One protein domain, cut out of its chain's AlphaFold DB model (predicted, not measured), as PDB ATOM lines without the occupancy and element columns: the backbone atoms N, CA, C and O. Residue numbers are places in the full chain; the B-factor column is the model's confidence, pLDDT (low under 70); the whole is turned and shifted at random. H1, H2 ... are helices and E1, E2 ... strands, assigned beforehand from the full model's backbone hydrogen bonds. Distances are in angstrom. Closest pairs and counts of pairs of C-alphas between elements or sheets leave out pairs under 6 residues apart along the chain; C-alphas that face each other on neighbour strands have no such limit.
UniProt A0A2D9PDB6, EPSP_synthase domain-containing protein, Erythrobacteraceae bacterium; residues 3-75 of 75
ATOM      1  N   VAL A   3     133.722 111.578 157.858       91.44
ATOM      2  CA  VAL A   3     133.515 112.303 159.111       91.44
ATOM      3  C   VAL A   3     133.017 113.697 158.765       91.44
ATOM      4  O   VAL A   3     133.610 114.367 157.923       91.44
ATOM      5  N   GLU A   4     131.926 114.108 159.399       96.38
ATOM      6  CA  GLU A   4     131.352 115.448 159.297       96.38
ATOM      7  C   GLU A   4     131.354 116.080 160.694       96.38
ATOM      8  O   GLU A   4     130.763 115.535 161.629       96.38
ATOM      9  N   GLU A   5     132.033 117.215 160.840       95.69
ATOM     10  CA  GLU A   5     132.010 118.015 162.065       95.69
ATOM     11  C   GLU A   5     130.732 118.862 162.121       95.69
ATOM     12  O   GLU A   5     130.268 119.392 161.110       95.69
ATOM     13  N   ARG A   6     130.145 118.959 163.311       95.44
ATOM     14  CA  ARG A   6     128.937 119.727 163.624       95.44
ATOM     15  C   ARG A   6     129.212 120.595 164.845       95.44
ATOM     16  O   ARG A   6     130.109 120.291 165.626       95.44
ATOM     17  N   ASP A   7     128.401 121.628 165.045       95.25
ATOM     18  CA  ASP A   7     128.604 122.616 166.117       95.25
ATOM     19  C   ASP A   7     128.725 122.003 167.527       95.25
ATOM     20  O   ASP A   7     129.391 122.568 168.394       95.25
ATOM     21  N   ASP A   8     128.091 120.854 167.770       95.00
ATOM     22  CA  ASP A   8     128.074 120.154 169.056       95.00
ATOM     23  C   ASP A   8     128.580 118.702 168.981       95.00
ATOM     24  O   ASP A   8     128.382 117.923 169.919       95.00
ATOM     25  N   GLY A   9     129.251 118.313 167.892       93.75
ATOM     26  CA  GLY A   9     129.766 116.954 167.781       93.75
ATOM     27  C   GLY A   9     130.269 116.549 166.406       93.75
ATOM     28  O   GLY A   9     130.623 117.362 165.562       93.75
ATOM     29  N   LEU A  10     130.323 115.238 166.193       94.69
ATOM     30  CA  LEU A  10     130.847 114.623 164.979       94.69
ATOM     31  C   LEU A  10     129.889 113.527 164.516       94.69
ATOM     32  O   LEU A  10     129.488 112.668 165.304       94.69
ATOM     33  N   MET A  11     129.552 113.527 163.230       95.38
ATOM     34  CA  MET A  11     128.932 112.384 162.571       95.38
ATOM     35  C   MET A  11     130.022 111.537 161.920       95.38
ATOM     36  O   MET A  11     130.809 112.029 161.116       95.38
ATOM     37  N   ILE A  12     130.056 110.249 162.265       92.62
ATOM     38  CA  ILE A  12     131.007 109.283 161.715       92.62
ATOM     39  C   ILE A  12     130.237 108.222 160.933       92.62
ATOM     40  O   ILE A  12     129.487 107.430 161.504       92.62
ATOM     41  N   GLU A  13     130.461 108.173 159.623       94.06
ATOM     42  CA  GLU A  13     129.966 107.101 158.765       94.06
ATOM     43  C   GLU A  13     131.008 105.985 158.677       94.06
ATOM     44  O   GLU A  13     132.081 106.139 158.073       94.06
ATOM     45  N   GLY A  14     130.683 104.842 159.284       89.31
ATOM     46  CA  GLY A  14     131.544 103.665 159.300       89.31
ATOM     47  C   GLY A  14     131.915 103.169 157.899       89.31
ATOM     48  O   GLY A  14     131.220 103.390 156.911       89.31
ATOM     49  N   SER A  15     133.028 102.450 157.804       88.25
ATOM     50  CA  SER A  15     133.561 101.915 156.544       88.25
ATOM     51  C   SER A  15     132.851 100.650 156.033       88.25
ATOM     52  O   SER A  15     133.300 100.061 155.051       88.25
ATOM     53  N   GLY A  16     131.785 100.191 156.700       89.62
ATOM     54  CA  GLY A  16     131.097  98.942 156.351       89.62
ATOM     55  C   GLY A  16     131.929  97.679 156.605       89.62
ATOM     56  O   GLY A  16     131.727  96.675 155.931       89.62
ATOM     57  N   GLY A  17     132.882  97.731 157.543       87.19
ATOM     58  CA  GLY A  17     133.772  96.612 157.880       87.19
ATOM     59  C   GLY A  17     135.094  96.596 157.109       87.19
ATOM     60  O   GLY A  17     135.950  95.765 157.396       87.19
ATOM     61  N   LEU A  18     135.298  97.525 156.167       89.12
ATOM     62  CA  LEU A  18     136.617  97.730 155.569       89.12
ATOM     63  C   LEU A  18     137.595  98.272 156.627       89.12
ATOM     64  O   LEU A  18     137.222  99.201 157.352       89.12
ATOM     65  N   PRO A  19     138.832  97.752 156.708       87.44
ATOM     66  CA  PRO A  19     139.841  98.293 157.610       87.44
ATOM     67  C   PRO A  19     140.042  99.797 157.415       87.44
ATOM     68  O   PRO A  19     139.928 100.327 156.303       87.44
ATOM     69  N   LEU A  20     140.348 100.496 158.505       87.81
ATOM     70  CA  LEU A  20     140.763 101.894 158.422       87.81
ATOM     71  C   LEU A  20     142.098 101.968 157.679       87.81
ATOM     72  O   LEU A  20     142.923 101.075 157.821       87.81
ATOM     73  N   ARG A  21     142.355 103.033 156.914       87.88
ATOM     74  CA  ARG A  21     143.691 103.192 156.312       87.88
ATOM     75  C   ARG A  21     144.754 103.384 157.393       87.88
ATOM     76  O   ARG A  21     145.797 102.758 157.321       87.88
ATOM     77  N   GLY A  22     144.442 104.168 158.425       88.56
ATOM     78  CA  GLY A  22     145.406 104.565 159.449       88.56
ATOM     79  C   GLY A  22     146.125 105.858 159.060       88.56
ATOM     80  O   GLY A  22     145.534 106.717 158.400       88.56
ATOM     81  N   THR A  23     147.386 106.006 159.458       85.25
ATOM     82  CA  THR A  23     148.152 107.265 159.359       85.25
ATOM     83  C   THR A  23     149.289 107.215 158.345       85.25
ATOM     84  O   THR A  23     150.305 107.881 158.528       85.25
ATOM     85  N   ALA A  24     149.135 106.455 157.257       77.00
ATOM     86  CA  ALA A  24     150.189 106.188 156.268       77.00
ATOM     87  C   ALA A  24     150.975 107.420 155.763       77.00
ATOM     88  O   ALA A  24     152.076 107.269 155.243       77.00
ATOM     89  N   ASN A  25     150.415 108.630 155.887       80.25
ATOM     90  CA  ASN A  25     150.995 109.863 155.354       80.25
ATOM     91  C   ASN A  25     151.359 110.921 156.411       80.25
ATOM     92  O   ASN A  25     152.018 111.895 156.054       80.25
ATOM     93  N   ALA A  26     150.907 110.794 157.662       85.50
ATOM     94  CA  ALA A  26     151.148 111.793 158.711       85.50
ATOM     95  C   ALA A  26     150.756 111.255 160.088       85.50
ATOM     96  O   ALA A  26     149.681 110.676 160.216       85.50
ATOM     97  N   LYS A  27     151.580 111.514 161.110       88.94
ATOM     98  CA  LYS A  27     151.262 111.178 162.505       88.94
ATOM     99  C   LYS A  27     150.050 111.969 163.001       88.94
ATOM    100  O   LYS A  27     149.837 113.101 162.569       88.94
ATOM    101  N   VAL A  28     149.290 111.392 163.927       89.19
ATOM    102  CA  VAL A  28     148.227 112.113 164.639       89.19
ATOM    103  C   VAL A  28     148.843 112.954 165.748       89.19
ATOM    104  O   VAL A  28     149.562 112.428 166.597       89.19
ATOM    105  N   GLU A  29     148.521 114.245 165.754       91.25
ATOM    106  CA  GLU A  29     148.831 115.146 166.861       91.25
ATOM    107  C   GLU A  29     147.869 114.881 168.022       91.25
ATOM    108  O   GLU A  29     146.649 115.003 167.890       91.25
ATOM    109  N   THR A  30     148.409 114.479 169.170       87.00
ATOM    110  CA  THR A  30     147.605 114.123 170.350       87.00
ATOM    111  C   THR A  30     147.248 115.324 171.213       87.00
ATOM    112  O   THR A  30     146.400 115.210 172.098       87.00
ATOM    113  N   HIS A  31     147.899 116.470 170.985       89.75
ATOM    114  CA  HIS A  31     147.749 117.686 171.789       89.75
ATOM    115  C   HIS A  31     147.892 117.430 173.303       89.75
ATOM    116  O   HIS A  31     147.226 118.074 174.113       89.75
ATOM    117  N   LEU A  32     148.765 116.484 173.679       85.44
ATOM    118  CA  LEU A  32     149.001 116.038 175.058       85.44
ATOM    119  C   LEU A  32     147.764 115.433 175.763       85.44
ATOM    120  O   LEU A  32     147.757 115.289 176.988       85.44
ATOM    121  N   ASP A  33     146.719 115.044 175.021       90.00
ATOM    122  CA  ASP A  33     145.539 114.362 175.565       90.00
ATOM    123  C   ASP A  33     145.704 112.835 175.472       90.00
ATOM    124  O   ASP A  33     145.678 112.225 174.398       90.00
ATOM    125  N   HIS A  34     145.814 112.193 176.637       91.25
ATOM    126  CA  HIS A  34     145.928 110.740 176.777       91.25
ATOM    127  C   HIS A  34     144.783 109.972 176.102       91.25
ATOM    128  O   HIS A  34     144.983 108.850 175.635       91.25
ATOM    129  N   ARG A  35     143.578 110.549 176.021       92.94
ATOM    130  CA  ARG A  35     142.421 109.904 175.386       92.94
ATOM    131  C   ARG A  35     142.566 109.867 173.874       92.94
ATOM    132  O   ARG A  35     142.179 108.864 173.276       92.94
ATOM    133  N   ILE A  36     143.127 110.915 173.266       91.69
ATOM    134  CA  ILE A  36     143.422 110.920 171.830       91.69
ATOM    135  C   ILE A  36     144.473 109.845 171.547       91.69
ATOM    136  O   ILE A  36     144.229 108.970 170.718       91.69
ATOM    137  N   ALA A  37     145.566 109.826 172.316       91.25
ATOM    138  CA  ALA A  37     146.625 108.831 172.165       91.25
ATOM    139  C   ALA A  37     146.103 107.380 172.286       91.25
ATOM    140  O   ALA A  37     146.342 106.557 171.402       91.25
ATOM    141  N   MET A  38     145.308 107.070 173.321       92.81
ATOM    142  CA  MET A  38     144.721 105.732 173.503       92.81
ATOM    143  C   MET A  38     143.721 105.358 172.399       92.81
ATOM    144  O   MET A  38     143.733 104.226 171.917       92.81
ATOM    145  N   SER A  39     142.859 106.293 171.978       92.81
ATOM    146  CA  SER A  39     141.864 106.032 170.924       92.81
ATOM    147  C   SER A  39     142.537 105.698 169.593       92.81
ATOM    148  O   SER A  39     142.119 104.776 168.893       92.81
ATOM    149  N   MET A  40     143.616 106.413 169.274       92.62
ATOM    150  CA  MET A  40     144.410 106.196 168.068       92.62
ATOM    151  C   MET A  40     145.189 104.880 168.114       92.62
ATOM    152  O   MET A  40     145.226 104.167 167.111       92.62
ATOM    153  N   ALA A  41     145.723 104.492 169.275       92.00
ATOM    154  CA  ALA A  41     146.376 103.195 169.447       92.00
ATOM    155  C   ALA A  41     145.421 102.019 169.159       92.00
ATOM    156  O   ALA A  41     145.778 101.086 168.439       92.00
ATOM    157  N   ILE A  42     144.174 102.094 169.641       92.25
ATOM    158  CA  ILE A  42     143.137 101.091 169.342       92.25
ATOM    159  C   ILE A  42     142.774 101.095 167.852       92.25
ATOM    160  O   ILE A  42     142.658 100.030 167.245       92.25
ATOM    161  N   ALA A  43     142.625 102.275 167.240       91.12
ATOM    162  CA  ALA A  43     142.361 102.388 165.806       91.12
ATOM    163  C   ALA A  43     143.488 101.769 164.956       91.12
ATOM    164  O   ALA A  43     143.211 101.173 163.915       91.12
ATOM    165  N   GLY A  44     144.736 101.854 165.429       91.19
ATOM    166  CA  GLY A  44     145.908 101.233 164.814       91.19
ATOM    167  C   GLY A  44     145.776  99.723 164.641       91.19
ATOM    168  O   GLY A  44     146.066  99.220 163.556       91.19
ATOM    169  N   LEU A  45     145.251  99.017 165.650       90.75
ATOM    170  CA  LEU A  45     145.097  97.555 165.630       90.75
ATOM    171  C   LEU A  45     144.179  97.038 164.515       90.75
ATOM    172  O   LEU A  45     144.327  95.907 164.063       90.75
ATOM    173  N   VAL A  46     143.214  97.855 164.083       89.25
ATOM    174  CA  VAL A  46     142.214  97.494 163.061       89.25
ATOM    175  C   VAL A  46     142.443  98.211 161.727       89.25
ATOM    176  O   VAL A  46     141.597  98.161 160.828       89.25
ATOM    177  N   SER A  47     143.569  98.912 161.601       91.12
ATOM    178  CA  SER A  47     143.937  99.655 160.398       91.12
ATOM    179  C   SER A  47     144.885  98.859 159.500       91.12
ATOM    180  O   SER A  47     145.615  97.989 159.963       91.12
ATOM    181  N   SER A  48     144.872  99.149 158.200       90.88
ATOM    182  CA  SER A  48     145.762  98.518 157.224       90.88
ATOM    183  C   SER A  48     147.209  98.974 157.369       90.88
ATOM    184  O   SER A  48     148.103  98.137 157.310       90.88
ATOM    185  N   ASP A  49     147.435 100.275 157.566       91.06
ATOM    186  CA  ASP A  49     148.781 100.859 157.567       91.06
ATOM    187  C   ASP A  49     149.297 101.167 158.986       91.06
ATOM    188  O   ASP A  49     150.383 101.721 159.149       91.06
ATOM    189  N   GLY A  50     148.532 100.816 160.024       91.56
ATOM    190  CA  GLY A  50     148.814 101.227 161.397       91.56
ATOM    191  C   GLY A  50     148.463 102.696 161.663       91.56
ATOM    192  O   GLY A  50     148.140 103.477 160.763       91.56
ATOM    193  N   VAL A  51     148.520 103.079 162.937       93.19
ATOM    194  CA  VAL A  51     148.344 104.463 163.389       93.19
ATOM    195  C   VAL A  51     149.566 104.867 164.206       93.19
ATOM    196  O   VAL A  51     149.933 104.183 165.158       93.19
ATOM    197  N   GLU A  52     150.183 105.980 163.833       92.00
ATOM    198  CA  GLU A  52     151.310 106.598 164.521       92.00
ATOM    199  C   GLU A  52     150.847 107.905 165.172       92.00
ATOM    200  O   GLU A  52     150.196 108.737 164.534       92.00
ATOM    201  N   VAL A  53     151.184 108.082 166.448       89.94
ATOM    202  CA  VAL A  53     150.915 109.296 167.231       89.94
ATOM    203  C   VAL A  53     152.225 110.015 167.546       89.94
ATOM    204  O   VAL A  53     153.294 109.402 167.525       89.94
ATOM    205  N   ASP A  54     152.157 111.318 167.797       89.56
ATOM    206  CA  ASP A  54     153.323 112.143 168.130       89.56
ATOM    207  C   ASP A  54     153.882 111.885 169.538       89.56
ATOM    208  O   ASP A  54     155.102 111.893 169.709       89.56
ATOM    209  N   ASP A  55     153.011 111.618 170.514       85.38
ATOM    210  CA  ASP A  55     153.375 111.398 171.914       85.38
ATOM    211  C   ASP A  55     152.418 110.414 172.620       85.38
ATOM    212  O   ASP A  55     151.203 110.406 172.409       85.38
ATOM    213  N   VAL A  56     152.979 109.569 173.486       83.31
ATOM    214  CA  VAL A  56     152.258 108.599 174.328       83.31
ATOM    215  C   VAL A  56     152.556 108.770 175.819       83.31
ATOM    216  O   VAL A  56     151.913 108.113 176.640       83.31
ATOM    217  N   GLU A  57     153.477 109.659 176.203       86.19
ATOM    218  CA  GLU A  57     153.809 109.946 177.604       86.19
ATOM    219  C   GLU A  57     152.581 110.323 178.456       86.19
ATOM    220  O   GLU A  57     152.464 109.814 179.580       86.19
ATOM    221  N   PRO A  58     151.596 111.104 177.952       85.50
ATOM    222  CA  PRO A  58     150.401 111.439 178.721       85.50
ATOM    223  C   PRO A  58     149.588 110.220 179.173       85.50
ATOM    224  O   PRO A  58     148.955 110.277 180.228       85.50
ATOM    225  N   ILE A  59     149.623 109.099 178.437       86.00
ATOM    226  CA  ILE A  59     148.893 107.869 178.794       86.00
ATOM    227  C   ILE A  59     149.323 107.363 180.172       86.00
ATOM    228  O   ILE A  59     148.478 106.947 180.967       86.00
ATOM    229  N   ALA A  60     150.616 107.446 180.494       85.06
ATOM    230  CA  ALA A  60     151.156 106.937 181.751       85.06
ATOM    231  C   ALA A  60     150.600 107.663 182.988       85.06
ATOM    232  O   ALA A  60     150.567 107.090 184.077       85.06
ATOM    233  N   THR A  61     150.122 108.900 182.823       82.81
ATOM    234  CA  THR A  61     149.541 109.692 183.915       82.81
ATOM    235  C   THR A  61     148.146 109.209 184.317       82.81
ATOM    236  O   THR A  61     147.797 109.257 185.495       82.81
ATOM    237  N   SER A  62     147.359 108.712 183.356       86.56
ATOM    238  CA  SER A  62     145.972 108.282 183.566       86.56
ATOM    239  C   SER A  62     145.807 106.763 183.602       86.56
ATOM    240  O   SER A  62     144.985 106.248 184.355       86.56
ATOM    241  N   PHE A  63     146.557 106.040 182.765       90.50
ATOM    242  CA  PHE A  63     146.426 104.598 182.579       90.50
ATOM    243  C   PHE A  63     147.781 103.931 182.253       90.50
ATOM    244  O   PHE A  63     148.016 103.485 181.131       90.50
ATOM    245  N   PRO A  64     148.679 103.796 183.242       88.62
ATOM    246  CA  PRO A  64     150.057 103.336 183.027       88.62
ATOM    247  C   PRO A  64     150.197 101.918 182.457       88.62
ATOM    248  O   PRO A  64     151.205 101.615 181.831       88.62
ATOM    249  N   ASN A  65     149.191 101.057 182.623       92.06
ATOM    250  CA  ASN A  65     149.221  99.678 182.124       92.06
ATOM    251  C   ASN A  65     148.598  99.516 180.725       92.06
ATOM    252  O   ASN A  65     148.415  98.389 180.269       92.06
ATOM    253  N   PHE A  66     148.234 100.613 180.054       91.88
ATOM    254  CA  PHE A  66     147.500 100.573 178.788       91.88
ATOM    255  C   PHE A  66     148.245  99.814 177.682       91.88
ATOM    256  O   PHE A  66     147.655  98.946 177.049       91.88
ATOM    257  N   THR A  67     149.535 100.087 177.476       87.62
ATOM    258  CA  THR A  67     150.332  99.441 176.416       87.62
ATOM    259  C   THR A  67     150.459  97.936 176.627       87.62
ATOM    260  O   THR A  67     150.225  97.170 175.704       87.62
ATOM    261  N   ALA A  68     150.712  97.498 177.863       90.62
ATOM    262  CA  ALA A  68     150.776  96.075 178.192       90.62
ATOM    263  C   ALA A  68     149.440  95.350 177.945       90.62
ATOM    264  O   ALA A  68     149.426  94.206 177.495       90.62
ATOM    265  N   LEU A  69     148.311  96.009 178.233       92.25
ATOM    266  CA  LEU A  69     146.983  95.467 177.925       92.25
ATOM    267  C   LEU A  69     146.721  95.424 176.418       92.25
ATOM    268  O   LEU A  69     146.121  94.466 175.938       92.25
ATOM    269  N   LEU A  70     147.164  96.448 175.691       90.50
ATOM    270  CA  LEU A  70     147.026  96.527 174.243       90.50
ATOM    271  C   LEU A  70     147.795  95.396 173.555       90.50
ATOM    272  O   LEU A  70     147.208  94.675 172.753       90.50
ATOM    273  N   ASP A  71     149.053  95.179 173.945       89.62
ATOM    274  CA  ASP A  71     149.903  94.104 173.420       89.62
ATOM    275  C   ASP A  71     149.274  92.721 173.656       89.62
ATOM    276  O   ASP A  71     149.233  91.872 172.760       89.62
ATOM    277  N   ALA A  72     148.722  92.505 174.856       90.94
ATOM    278  CA  ALA A  72     148.028  91.268 175.203       90.94
ATOM    279  C   ALA A  72     146.736  91.054 174.393       90.94
ATOM    280  O   ALA A  72     146.355  89.910 174.159       90.94
ATOM    281  N   ALA A  73     146.060  92.127 173.974       85.56
ATOM    282  CA  ALA A  73     144.830  92.066 173.182       85.56
ATOM    283  C   ALA A  73     145.075  91.915 171.672       85.56
ATOM    284  O   ALA A  73     144.169  91.498 170.952       85.56
ATOM    285  N   SER A  74     146.270  92.262 171.186       81.62
ATOM    286  CA  SER A  74     146.663  92.124 169.776       81.62
ATOM    287  C   SER A  74     147.367  90.803 169.437       81.62
ATOM    288  O   SER A  74     147.749  90.602 168.284       81.62
ATOM    289  N   SER A  75     147.568  89.939 170.439       66.81
ATOM    290  CA  SER A  75     148.172  88.602 170.320       66.81
ATOM    291  C   SER A  75     147.123  87.533 170.014       66.81
ATOM    292  O   SER A  75     147.438  86.613 169.226       66.81
TER     293      SER A  75
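This is residues 3 to 75 of the 75 residues of the protein "EPSP_synthase domain-containing protein" of Erythrobacteraceae bacterium (UniProt A0A2D9PDB6). The helix H1 forms the middle, with the short helix H2 across its first end, H3 alongside it at a small angle, and a two-stranded hairpin, E1 and E2, set off at a distance, of which residues 5 to 10 stick out. The printed part has 73 residues, under half of them in named elements, in the order E1, E2, H1, H2, H3; the class is mixed, helices and strands, and the sheet E1 - E2 is antiparallel. It is only just compact, close to loose, with a radius of gyration of the C-alphas of 13.3 A and spans of 32 by 31 by 21 A.

E1, residues 3 to 6, and E2, residues 9 to 13, form an antiparallel hairpin at 156 degrees, with N 4 and O 11 at 2.9 A and N 11 and O 4 at 2.8 A, within hydrogen-bond range. H1, residues 34 to 45, is apart from E1. H1, with residues 34 to 38 alone, touches H2, residues 57 to 62; their closest C-alphas, of His 34 and Ile 59, are 4.6 A apart, and the tilt of 71 degrees is only just about perpendicular. H3, residues 66 to 73, is close to H1 but not clearly touching, with the closest C-alphas, of Ile 42 and Leu 70, 7.7 A apart, at a shallow tilt of 19 degrees, the same way. Every O i to N i+4 pair is within hydrogen-bond range in H3, 7 of 8 in H1, and 0 of 2 in H2, where 3 of 3 O i to N i+3 pairs are.

E1 begins at C-alpha 3 (133.515, 112.303, 159.111) and is 9.8 A long; E2 is 13.4 A. H1 begins at C-alpha 34 (145.928, 110.740, 176.777) and is 17.3 A long. H2 is 10.0 A and H3 10.5 A, ending at C-alpha 73 (144.830, 92.066, 173.182).

The C-alphas farthest apart, of Asp 7 and Ser 75, are 39.5 A apart. The printed part has no cut. The links E2 to H1 and H1 to H2 are long. Mean pLDDT of the printed part is 89.4; residue 75 is under 70.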